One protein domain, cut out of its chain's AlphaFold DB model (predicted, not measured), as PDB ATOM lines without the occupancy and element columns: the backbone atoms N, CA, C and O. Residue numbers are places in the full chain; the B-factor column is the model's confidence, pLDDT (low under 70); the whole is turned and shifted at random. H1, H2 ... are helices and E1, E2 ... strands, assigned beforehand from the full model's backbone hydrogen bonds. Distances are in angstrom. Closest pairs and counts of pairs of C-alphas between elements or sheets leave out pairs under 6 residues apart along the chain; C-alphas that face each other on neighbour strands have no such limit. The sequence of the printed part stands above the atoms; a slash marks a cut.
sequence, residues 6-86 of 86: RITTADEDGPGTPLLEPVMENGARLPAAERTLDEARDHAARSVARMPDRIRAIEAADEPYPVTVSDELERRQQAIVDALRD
ATOM      1  N   ARG A   6     176.458 166.628 265.184       96.44
ATOM      2  CA  ARG A   6     177.645 166.789 266.021       96.44
ATOM      3  C   ARG A   6     177.657 168.185 266.619       96.44
ATOM      4  O   ARG A   6     177.608 169.165 265.879       96.44
ATOM      5  N   ILE A   7     177.734 168.263 267.941       96.94
ATOM      6  CA  ILE A   7     177.863 169.509 268.692       96.94
ATOM      7  C   ILE A   7     179.351 169.826 268.819       96.94
ATOM      8  O   ILE A   7     180.118 169.031 269.361       96.94
ATOM      9  N   THR A   8     179.746 170.983 268.307       97.00
ATOM     10  CA  THR A   8     181.127 171.473 268.316       97.00
ATOM     11  C   THR A   8     181.256 172.700 269.211       97.00
ATOM     12  O   THR A   8     180.257 173.270 269.665       97.00
ATOM     13  N   THR A   9     182.489 173.135 269.469       95.88
ATOM     14  CA  THR A   9     182.688 174.486 270.015       95.88
ATOM     15  C   THR A   9     182.377 175.554 268.960       95.88
ATOM     16  O   THR A   9     182.340 175.262 267.766       95.88
ATOM     17  N   ALA A  10     182.158 176.799 269.393       94.62
ATOM     18  CA  ALA A  10     181.849 177.910 268.487       94.62
ATOM     19  C   ALA A  10     182.976 178.210 267.480       94.62
ATOM     20  O   ALA A  10     182.700 178.680 266.382       94.62
ATOM     21  N   ASP A  11     184.223 177.925 267.862       92.50
ATOM     22  CA  ASP A  11     185.423 178.200 267.065       92.50
ATOM     23  C   ASP A  11     185.900 176.970 266.272       92.50
ATOM     24  O   ASP A  11     186.966 176.991 265.659       92.50
ATOM     25  N   GLU A  12     185.159 175.862 266.338       93.69
ATOM     26  CA  GLU A  12     185.543 174.602 265.714       93.69
ATOM     27  C   GLU A  12     184.829 174.412 264.377       93.69
ATOM     28  O   GLU A  12     183.624 174.161 264.315       93.69
ATOM     29  N   ASP A  13     185.619 174.449 263.308       91.50
ATOM     30  CA  ASP A  13     185.189 174.038 261.980       91.50
ATOM     31  C   ASP A  13     185.222 172.513 261.828       91.50
ATOM     32  O   ASP A  13     186.054 171.804 262.401       91.50
ATOM     33  N   GLY A  14     184.352 171.976 260.973       86.56
ATOM     34  CA  GLY A  14     184.387 170.556 260.664       86.56
ATOM     35  C   GLY A  14     183.456 170.122 259.539       86.56
ATOM     36  O   GLY A  14     182.695 170.927 259.001       86.56
ATOM     37  N   PRO A  15     183.512 168.834 259.159       87.44
ATOM     38  CA  PRO A  15     182.608 168.283 258.162       87.44
ATOM     39  C   PRO A  15     181.153 168.364 258.632       87.44
ATOM     40  O   PRO A  15     180.855 168.172 259.810       87.44
ATOM     41  N   GLY A  16     180.247 168.579 257.682       91.06
ATOM     42  CA  GLY A  16     178.810 168.627 257.927       91.06
ATOM     43  C   GLY A  16     178.182 169.911 257.405       91.06
ATOM     44  O   GLY A  16     178.729 170.591 256.539       91.06
ATOM     45  N   THR A  17     176.990 170.213 257.905       92.44
ATOM     46  CA  THR A  17     176.270 171.449 257.598       92.44
ATOM     47  C   THR A  17     175.995 172.172 258.912       92.44
ATOM     48  O   THR A  17     175.394 171.556 259.792       92.44
ATOM     49  N   PRO A  18     176.408 173.443 259.066       93.62
ATOM     50  CA  PRO A  18     176.039 174.240 260.228       93.62
ATOM     51  C   PRO A  18     174.516 174.312 260.360       93.62
ATOM     52  O   PRO A  18     173.822 174.648 259.400       93.62
ATOM     53  N   LEU A  19     173.997 173.961 261.537       93.44
ATOM     54  CA  LEU A  19     172.552 173.939 261.797       93.44
ATOM     55  C   LEU A  19     172.033 175.257 262.382       93.44
ATOM     56  O   LEU A  19     170.839 175.534 262.303       93.44
ATOM     57  N   LEU A  20     172.924 176.063 262.965       93.81
ATOM     58  CA  LEU A  20     172.606 177.383 263.493       93.81
ATOM     59  C   LEU A  20     173.025 178.454 262.487       93.81
ATOM     60  O   LEU A  20     174.152 178.448 261.998       93.81
ATOM     61  N   GLU A  21     172.113 179.385 262.217       93.06
ATOM     62  CA  GLU A  21     172.354 180.561 261.384       93.06
ATOM     63  C   GLU A  21     172.142 181.843 262.208       93.06
ATOM     64  O   GLU A  21     171.195 181.916 263.001       93.06
ATOM     65  N   PRO A  22     173.005 182.864 262.068       95.25
ATOM     66  CA  PRO A  22     172.815 184.128 262.763       95.25
ATOM     67  C   PRO A  22     171.598 184.861 262.181       95.25
ATOM     68  O   PRO A  22     171.585 185.274 261.023       95.25
ATOM     69  N   VAL A  23     170.566 185.045 263.005       97.00
ATOM     70  CA  VAL A  23     169.318 185.745 262.632       97.00
ATOM     71  C   VAL A  23     169.217 187.150 263.233       97.00
ATOM     72  O   VAL A  23     168.359 187.946 262.850       97.00
ATOM     73  N   MET A  24     170.085 187.477 264.185       97.12
ATOM     74  CA  MET A  24     170.144 188.778 264.841       97.12
ATOM     75  C   MET A  24     171.575 189.052 265.292       97.12
ATOM     76  O   MET A  24     172.240 188.153 265.797       97.12
ATOM     77  N   GLU A  25     172.012 190.298 265.161       97.31
ATOM     78  CA  GLU A  25     173.308 190.760 265.648       97.31
ATOM     79  C   GLU A  25     173.170 192.192 266.175       97.31
ATOM     80  O   GLU A  25     172.475 193.015 265.579       97.31
ATOM     81  N   ASN A  26     173.775 192.487 267.329       97.62
ATOM     82  CA  ASN A  26     173.718 193.812 267.968       97.62
ATOM     83  C   ASN A  26     172.286 194.381 268.117       97.62
ATOM     84  O   ASN A  26     172.064 195.584 268.004       97.62
ATOM     85  N   GLY A  27     171.298 193.510 268.355       97.31
ATOM     86  CA  GLY A  27     169.886 193.884 268.509       97.31
ATOM     87  C   GLY A  27     169.126 194.148 267.201       97.31
ATOM     88  O   GLY A  27     167.938 194.461 267.252       97.31
ATOM     89  N   ALA A  28     169.762 193.998 266.036       96.94
ATOM     90  CA  ALA A  28     169.134 194.149 264.727       96.94
ATOM     91  C   ALA A  28     168.924 192.784 264.056       96.94
ATOM     92  O   ALA A  28     169.809 191.928 264.075       96.94
ATOM     93  N   ARG A  29     167.749 192.568 263.448       96.62
ATOM     94  CA  ARG A  29     167.485 191.347 262.668       96.62
ATOM     95  C   ARG A  29     168.330 191.347 261.397       96.62
ATOM     96  O   ARG A  29     168.426 192.367 260.718       96.62
ATOM     97  N   LEU A  30     168.900 190.192 261.079       97.00
ATOM     98  CA  LEU A  30     169.660 189.968 259.855       97.00
ATOM     99  C   LEU A  30     168.732 189.472 258.735       97.00
ATOM    100  O   LEU A  30     167.702 188.862 259.038       97.00
ATOM    101  N   PRO A  31     169.099 189.642 257.451       93.88
ATOM    102  CA  PRO A  31     168.302 189.139 256.327       93.88
ATOM    103  C   PRO A  31     168.014 187.634 256.399       93.88
ATOM    104  O   PRO A  31     166.949 187.194 255.990       93.88
ATOM    105  N   ALA A  32     168.917 186.842 256.992       89.94
ATOM    106  CA  ALA A  32     168.711 185.406 257.207       89.94
ATOM    107  C   ALA A  32     167.473 185.087 258.073       89.94
ATOM    108  O   ALA A  32     166.913 183.998 257.989       89.94
ATOM    109  N   ALA A  33     167.014 186.042 258.885       89.56
ATOM    110  CA  ALA A  33     165.802 185.907 259.684       89.56
ATOM    111  C   ALA A  33     164.513 186.074 258.861       89.56
ATOM    112  O   ALA A  33     163.419 185.785 259.356       89.56
ATOM    113  N   GLU A  34     164.601 186.618 257.651       91.62
ATOM    114  CA  GLU A  34     163.456 186.845 256.780       91.62
ATOM    115  C   GLU A  34     163.155 185.563 256.003       91.62
ATOM    116  O   GLU A  34     163.810 185.229 255.021       91.62
ATOM    117  N   ARG A  35     162.156 184.815 256.479       92.38
ATOM    118  CA  ARG A  35     161.619 183.638 255.798       92.38
ATOM    119  C   ARG A  35     160.104 183.735 255.758       92.38
ATOM    120  O   ARG A  35     159.458 183.964 256.782       92.38
ATOM    121  N   THR A  36     159.536 183.561 254.576       95.94
ATOM    122  CA  THR A  36     158.090 183.439 254.400       95.94
ATOM    123  C   THR A  36     157.594 182.107 254.959       95.94
ATOM    124  O   THR A  36     158.348 181.150 255.161       95.94
ATOM    125  N   LEU A  37     156.288 182.015 255.196       97.50
ATOM    126  CA  LEU A  37     155.690 180.776 255.683       97.50
ATOM    127  C   LEU A  37     155.826 179.627 254.670       97.50
ATOM    128  O   LEU A  37     156.010 178.480 255.071       97.50
ATOM    129  N   ASP A  38     155.771 179.929 253.374       98.12
ATOM    130  CA  ASP A  38     155.887 178.920 252.320       98.12
ATOM    131  C   ASP A  38     157.324 178.408 252.192       98.12
ATOM    132  O   ASP A  38     157.537 177.199 252.165       98.12
ATOM    133  N   GLU A  39     158.327 179.285 252.281       96.56
ATOM    134  CA  GLU A  39     159.733 178.862 252.342       96.56
ATOM    135  C   GLU A  39     160.021 177.978 253.563       96.56
ATOM    136  O   GLU A  39     160.778 177.008 253.469       96.56
ATOM    137  N   ALA A  40     159.408 178.282 254.713       95.62
ATOM    138  CA  ALA A  40     159.532 177.462 255.914       95.62
ATOM    139  C   ALA A  40     158.887 176.075 255.736       95.62
ATOM    140  O   ALA A  40     159.494 175.067 256.105       95.62
ATOM    141  N   ARG A  41     157.694 176.004 255.129       98.19
ATOM    142  CA  ARG A  41     157.008 174.736 254.813       98.19
ATOM    143  C   ARG A  41     157.809 173.888 253.834       98.19
ATOM    144  O   ARG A  41     158.008 172.699 254.077       98.19
ATOM    145  N   ASP A  42     158.313 174.504 252.775       97.81
ATOM    146  CA  ASP A  42     159.127 173.841 251.762       97.81
ATOM    147  C   ASP A  42     160.439 173.313 252.346       97.81
ATOM    148  O   ASP A  42     160.862 172.194 252.045       97.81
ATOM    149  N   HIS A  43     161.090 174.102 253.207       94.88
ATOM    150  CA  HIS A  43     162.268 173.655 253.936       94.88
ATOM    151  C   HIS A  43     161.943 172.436 254.808       94.88
ATOM    152  O   HIS A  43     162.631 171.422 254.699       94.88
ATOM    153  N   ALA A  44     160.876 172.496 255.611       96.25
ATOM    154  CA  ALA A  44     160.468 171.389 256.474       96.25
ATOM    155  C   ALA A  44     160.172 170.112 255.673       96.25
ATOM    156  O   ALA A  44     160.697 169.049 256.003       96.25
ATOM    157  N   ALA A  45     159.411 170.213 254.579       97.25
ATOM    158  CA  ALA A  45     159.095 169.076 253.719       97.25
ATOM    159  C   ALA A  45     160.362 168.418 253.144       97.25
ATOM    160  O   ALA A  45     160.512 167.195 253.196       97.25
ATOM    161  N   ARG A  46     161.317 169.222 252.652       95.88
ATOM    162  CA  ARG A  46     162.606 168.716 252.149       95.88
ATOM    163  C   ARG A  46     163.455 168.081 253.247       95.88
ATOM    164  O   ARG A  46     164.101 167.069 252.984       95.88
ATOM    165  N   SER A  47     163.484 168.669 254.440       94.25
ATOM    166  CA  SER A  47     164.258 168.157 255.573       94.25
ATOM    167  C   SER A  47     163.701 166.818 256.057       94.25
ATOM    168  O   SER A  47     164.457 165.852 256.149       94.25
ATOM    169  N   VAL A  48     162.378 166.713 256.235       94.44
ATOM    170  CA  VAL A  48     161.702 165.456 256.597       94.44
ATOM    171  C   VAL A  48     161.941 164.385 255.537       94.44
ATOM    172  O   VAL A  48     162.337 163.277 255.878       94.44
ATOM    173  N   ALA A  49     161.813 164.702 254.245       94.00
ATOM    174  CA  ALA A  49     162.051 163.731 253.172       94.00
ATOM    175  C   ALA A  49     163.486 163.158 253.158       94.00
ATOM    176  O   ALA A  49     163.709 162.057 252.656       94.00
ATOM    177  N   ARG A  50     164.469 163.883 253.711       91.94
ATOM    178  CA  ARG A  50     165.880 163.458 253.797       91.94
ATOM    179  C   ARG A  50     166.218 162.700 255.083       91.94
ATOM    180  O   ARG A  50     167.350 162.220 255.201       91.94
ATOM    181  N   MET A  51     165.303 162.627 256.047       90.56
ATOM    182  CA  MET A  51     165.519 161.867 257.277       90.56
ATOM    183  C   MET A  51     165.466 160.360 256.994       90.56
ATOM    184  O   MET A  51     164.707 159.944 256.117       90.56
ATOM    185  N   PRO A  52     166.237 159.528 257.716       90.62
ATOM    186  CA  PRO A  52     166.133 158.075 257.627       90.62
ATOM    187  C   PRO A  52     164.731 157.587 257.987       90.62
ATOM    188  O   PRO A  52     164.129 158.097 258.928       90.62
ATOM    189  N   ASP A  53     164.244 156.557 257.296       90.75
ATOM    190  CA  ASP A  53     162.892 156.010 257.481       90.75
ATOM    191  C   ASP A  53     162.584 155.679 258.945       90.75
ATOM    192  O   ASP A  53     161.530 156.059 259.445       90.75
ATOM    193  N   ARG A  54     163.549 155.084 259.658       90.69
ATOM    194  CA  ARG A  54     163.435 154.757 261.091       90.69
ATOM    195  C   ARG A  54     163.164 155.971 261.987       90.69
ATOM    196  O   ARG A  54     162.533 155.829 263.017       90.69
ATOM    197  N   ILE A  55     163.649 157.151 261.598       91.62
ATOM    198  CA  ILE A  55     163.469 158.404 262.348       91.62
ATOM    199  C   ILE A  55     162.153 159.088 261.959       91.62
ATOM    200  O   ILE A  55     161.613 159.869 262.732       91.62
ATOM    201  N   ARG A  56     161.624 158.801 260.762       91.69
ATOM    202  CA  ARG A  56     160.331 159.324 260.291       91.69
ATOM    203  C   ARG A  56     159.135 158.499 260.768       91.69
ATOM    204  O   ARG A  56     158.005 158.945 260.579       91.69
ATOM    205  N   ALA A  57     159.368 157.298 261.294       91.88
ATOM    206  CA  ALA A  57     158.323 156.434 261.826       91.88
ATOM    207  C   ALA A  57     157.624 157.087 263.031       91.88
ATOM    208  O   ALA A  57     158.200 157.927 263.720       91.88
ATOM    209  N   ILE A  58     156.361 156.719 263.256       92.31
ATOM    210  CA  ILE A  58     155.586 157.198 264.413       92.31
ATOM    211  C   ILE A  58     155.981 156.399 265.658       92.31
ATOM    212  O   ILE A  58     156.014 156.934 266.767       92.31
ATOM    213  N   GLU A  59     156.271 155.115 265.469       93.56
ATOM    214  CA  GLU A  59     156.824 154.233 266.479       93.56
ATOM    215  C   GLU A  59     158.225 154.693 266.895       93.56
ATOM    216  O   GLU A  59     158.976 155.275 266.110       93.56
ATOM    217  N   ALA A  60     158.590 154.405 268.144       86.88
ATOM    218  CA  ALA A  60     159.935 154.682 268.625       86.88
ATOM    219  C   ALA A  60     160.970 153.934 267.772       86.88
ATOM    220  O   ALA A  60     160.835 152.734 267.532       86.88
ATOM    221  N   ALA A  61     162.008 154.646 267.332       89.25
ATOM    222  CA  ALA A  61     163.123 154.041 266.618       89.25
ATOM    223  C   ALA A  61     163.930 153.138 267.563       89.25
ATOM    224  O   ALA A  61     164.270 153.561 268.668       89.25
ATOM    225  N   ASP A  62     164.289 151.939 267.101       88.25
ATOM    226  CA  ASP A  62     165.146 151.019 267.864       88.25
ATOM    227  C   ASP A  62     166.524 151.632 268.166       88.25
ATOM    228  O   ASP A  62     167.074 151.434 269.246       88.25
ATOM    229  N   GLU A  63     167.061 152.409 267.216       90.06
ATOM    230  CA  GLU A  63     168.296 153.178 267.375       90.06
ATOM    231  C   GLU A  63     167.979 154.683 267.312       90.06
ATOM    232  O   GLU A  63     167.455 155.146 266.284       90.06
ATOM    233  N   PRO A  64     168.297 155.461 268.367       90.12
ATOM    234  CA  PRO A  64     168.060 156.897 268.386       90.12
ATOM    235  C   PRO A  64     168.842 157.635 267.291       90.12
ATOM    236  O   PRO A  64     169.821 157.149 266.724       90.12
ATOM    237  N   TYR A  65     168.407 158.858 266.984       92.06
ATOM    238  CA  TYR A  65     169.181 159.734 266.112       92.06
ATOM    239  C   TYR A  65     170.500 160.103 266.808       92.06
ATOM    240  O   TYR A  65     170.456 160.637 267.920       92.06
ATOM    241  N   PRO A  66     171.666 159.816 266.205       94.81
ATOM    242  CA  PRO A  66     172.929 159.995 266.897       94.81
ATOM    243  C   PRO A  66     173.258 161.482 267.018       94.81
ATOM    244  O   PRO A  66     173.266 162.216 266.029       94.81
ATOM    245  N   VAL A  67     173.557 161.898 268.246       96.12
ATOM    246  CA  VAL A  67     174.079 163.224 268.571       96.12
ATOM    247  C   VAL A  67     175.398 163.020 269.297       96.12
ATOM    248  O   VAL A  67     175.425 162.412 270.366       96.12
ATOM    249  N   THR A  68     176.493 163.488 268.708       96.81
ATOM    250  CA  THR A  68     177.834 163.369 269.294       96.81
ATOM    251  C   THR A  68     178.367 164.727 269.723       96.81
ATOM    252  O   THR A  68     177.960 165.765 269.200       96.81
ATOM    253  N   VAL A  69     179.282 164.729 270.687       96.94
ATOM    254  CA  VAL A  69     180.029 165.919 271.106       96.94
ATOM    255  C   VAL A  69     181.435 165.821 270.518       96.94
ATOM    256  O   VAL A  69     181.967 164.722 270.380       96.94
ATOM    257  N   SER A  70     182.014 166.939 270.084       97.00
ATOM    258  CA  SER A  70     183.387 166.944 269.583       97.00
ATOM    259  C   SER A  70     184.413 166.770 270.700       97.00
ATOM    260  O   SER A  70     184.223 167.256 271.813       97.00
ATOM    261  N   ASP A  71     185.560 166.176 270.366       97.06
ATOM    262  CA  ASP A  71     186.681 165.994 271.294       97.06
ATOM    263  C   ASP A  71     187.133 167.318 271.944       97.06
ATOM    264  O   ASP A  71     187.525 167.356 273.110       97.06
ATOM    265  N   GLU A  72     187.107 168.428 271.197       96.62
ATOM    266  CA  GLU A  72     187.442 169.753 271.733       96.62
ATOM    267  C   GLU A  72     186.419 170.201 272.784       96.62
ATOM    268  O   GLU A  72     186.811 170.671 273.855       96.62
ATOM    269  N   LEU A  73     185.119 170.032 272.516       97.00
ATOM    270  CA  LEU A  73     184.077 170.411 273.466       97.00
ATOM    271  C   LEU A  73     184.091 169.511 274.709       97.00
ATOM    272  O   LEU A  73     183.986 170.029 275.822       97.00
ATOM    273  N   GLU A  74     184.307 168.203 274.551       98.00
ATOM    274  CA  GLU A  74     184.458 167.266 275.672       98.00
ATOM    275  C   GLU A  74     185.643 167.645 276.571       98.00
ATOM    276  O   GLU A  74     185.504 167.718 277.794       98.00
ATOM    277  N   ARG A  75     186.803 167.976 275.982       97.81
ATOM    278  CA  ARG A  75     187.971 168.430 276.754       97.81
ATOM    279  C   ARG A  75     187.697 169.718 277.523       97.81
ATOM    280  O   ARG A  75     188.089 169.819 278.686       97.81
ATOM    281  N   ARG A  76     187.024 170.698 276.906       96.94
ATOM    282  CA  ARG A  76     186.639 171.944 277.593       96.94
ATOM    283  C   ARG A  76     185.677 171.670 278.744       96.94
ATOM    284  O   ARG A  76     185.878 172.203 279.832       96.94
ATOM    285  N   GLN A  77     184.665 170.829 278.529       97.31
ATOM    286  CA  GLN A  77     183.716 170.441 279.570       97.31
ATOM    287  C   GLN A  77     184.433 169.798 280.761       97.31
ATOM    288  O   GLN A  77     184.194 170.195 281.901       97.31
ATOM    289  N   GLN A  78     185.324 168.838 280.503       98.00
ATOM    290  CA  GLN A  78     186.052 168.125 281.548       98.00
ATOM    291  C   GLN A  78     186.907 169.075 282.398       98.00
ATOM    292  O   GLN A  78     186.832 169.028 283.622       98.00
ATOM    293  N   ALA A  79     187.633 170.003 281.764       97.44
ATOM    294  CA  ALA A  79     188.443 170.992 282.476       97.44
ATOM    295  C   ALA A  79     187.611 171.872 283.429       97.44
ATOM    296  O   ALA A  79     188.050 172.171 284.537       97.44
ATOM    297  N   ILE A  80     186.399 172.264 283.019       97.56
ATOM    298  CA  ILE A  80     185.480 173.028 283.876       97.56
ATOM    299  C   ILE A  80     184.958 172.171 285.032       97.56
ATOM    300  O   ILE A  80     184.884 172.651 286.159       97.56
ATOM    301  N   VAL A  81     184.601 170.911 284.775       97.94
ATOM    302  CA  VAL A  81     184.118 169.991 285.817       97.94
ATOM    303  C   VAL A  81     185.176 169.765 286.893       97.94
ATOM    304  O   VAL A  81     184.834 169.770 288.072       97.94
ATOM    305  N   ASP A  82     186.438 169.588 286.507       98.00
ATOM    306  CA  ASP A  82     187.530 169.372 287.458       98.00
ATOM    307  C   ASP A  82     187.805 170.634 288.285       98.00
ATOM    308  O   ASP A  82     187.843 170.559 289.510       98.00
ATOM    309  N   ALA A  83     187.837 171.809 287.650       97.44
ATOM    310  CA  ALA A  83     188.031 173.086 288.343       97.44
ATOM    311  C   ALA A  83     186.921 173.434 289.357       97.44
ATOM    312  O   ALA A  83     187.138 174.260 290.236       97.44
ATOM    313  N   LEU A  84     185.722 172.854 289.219       96.56
ATOM    314  CA  LEU A  84     184.615 173.034 290.168       96.56
ATOM    315  C   LEU A  84     184.637 172.030 291.330       96.56
ATOM    316  O   LEU A  84     183.858 172.179 292.272       96.56
ATOM    317  N   ARG A  85     185.442 170.967 291.226       92.94
ATOM    318  CA  ARG A  85     185.580 169.926 292.255       92.94
ATOM    319  C   ARG A  85     186.718 170.213 293.234       92.94
ATOM    320  O   ARG A  85     186.675 169.662 294.335       92.94
ATOM    321  N   ASP A  86     187.678 171.037 292.823       69.62
ATOM    322  CA  ASP A  86     188.772 171.578 293.641       69.62
ATOM    323  C   ASP A  86     188.314 172.767 294.509       69.62
ATOM    324  O   ASP A  86     188.796 172.873 295.663       69.62
TER     325      ASP A  86
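Overview. This is residues 6 to 86 of the 86 residues of the protein "NAPRTase_C domain-containing protein" of Gemmatimonadetes bacterium (UniProt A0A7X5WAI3). The chain makes an open, flat ring: residues 6 to 36, with no named element, run out and round to H1 on the far side, and H2 and its link lead back to E1 beside residues 6 to 7. Residues 77 to 86, of which 77 to 83 belong to H3, stick out. The 81 printed residues have three helices and one strand, in order H1, H2, E1, H3, mostly helix, with under half in named elements. The whole is only just extended, close to loose, with radius of gyration of the C-alphas 17.9 A and spans 53 by 43 by 23 A.

Along the chain. H1 is residues 37 to 49, 18.4 A, from C-alpha 37 at (155.690, 180.776, 255.683). H2 is residues 53 to 56, E1 residues 67 to 69. H3, residues 71 to 83, 18.5 A, ends at C-alpha 83 (188.031, 173.086, 288.343).

Arrangement. Residues 6 to 7 pair parallel with residues 68 to 69 of E1, which pairs with no named strand. H1 and H2 are close but not clearly touching, the closest C-alphas, of Val 48 and Arg 56, 7.3 A apart. H1 and H3 are apart. In H1 and H3 every O i to N i+4 pair is within hydrogen-bond range; H2 is too short for one.

Size, cuts and confidence. The farthest C-alphas, of Asp 38 and Asp 86, are 53.3 A apart. The printed part has no cut; residue 86 is under 70 in pLDDT.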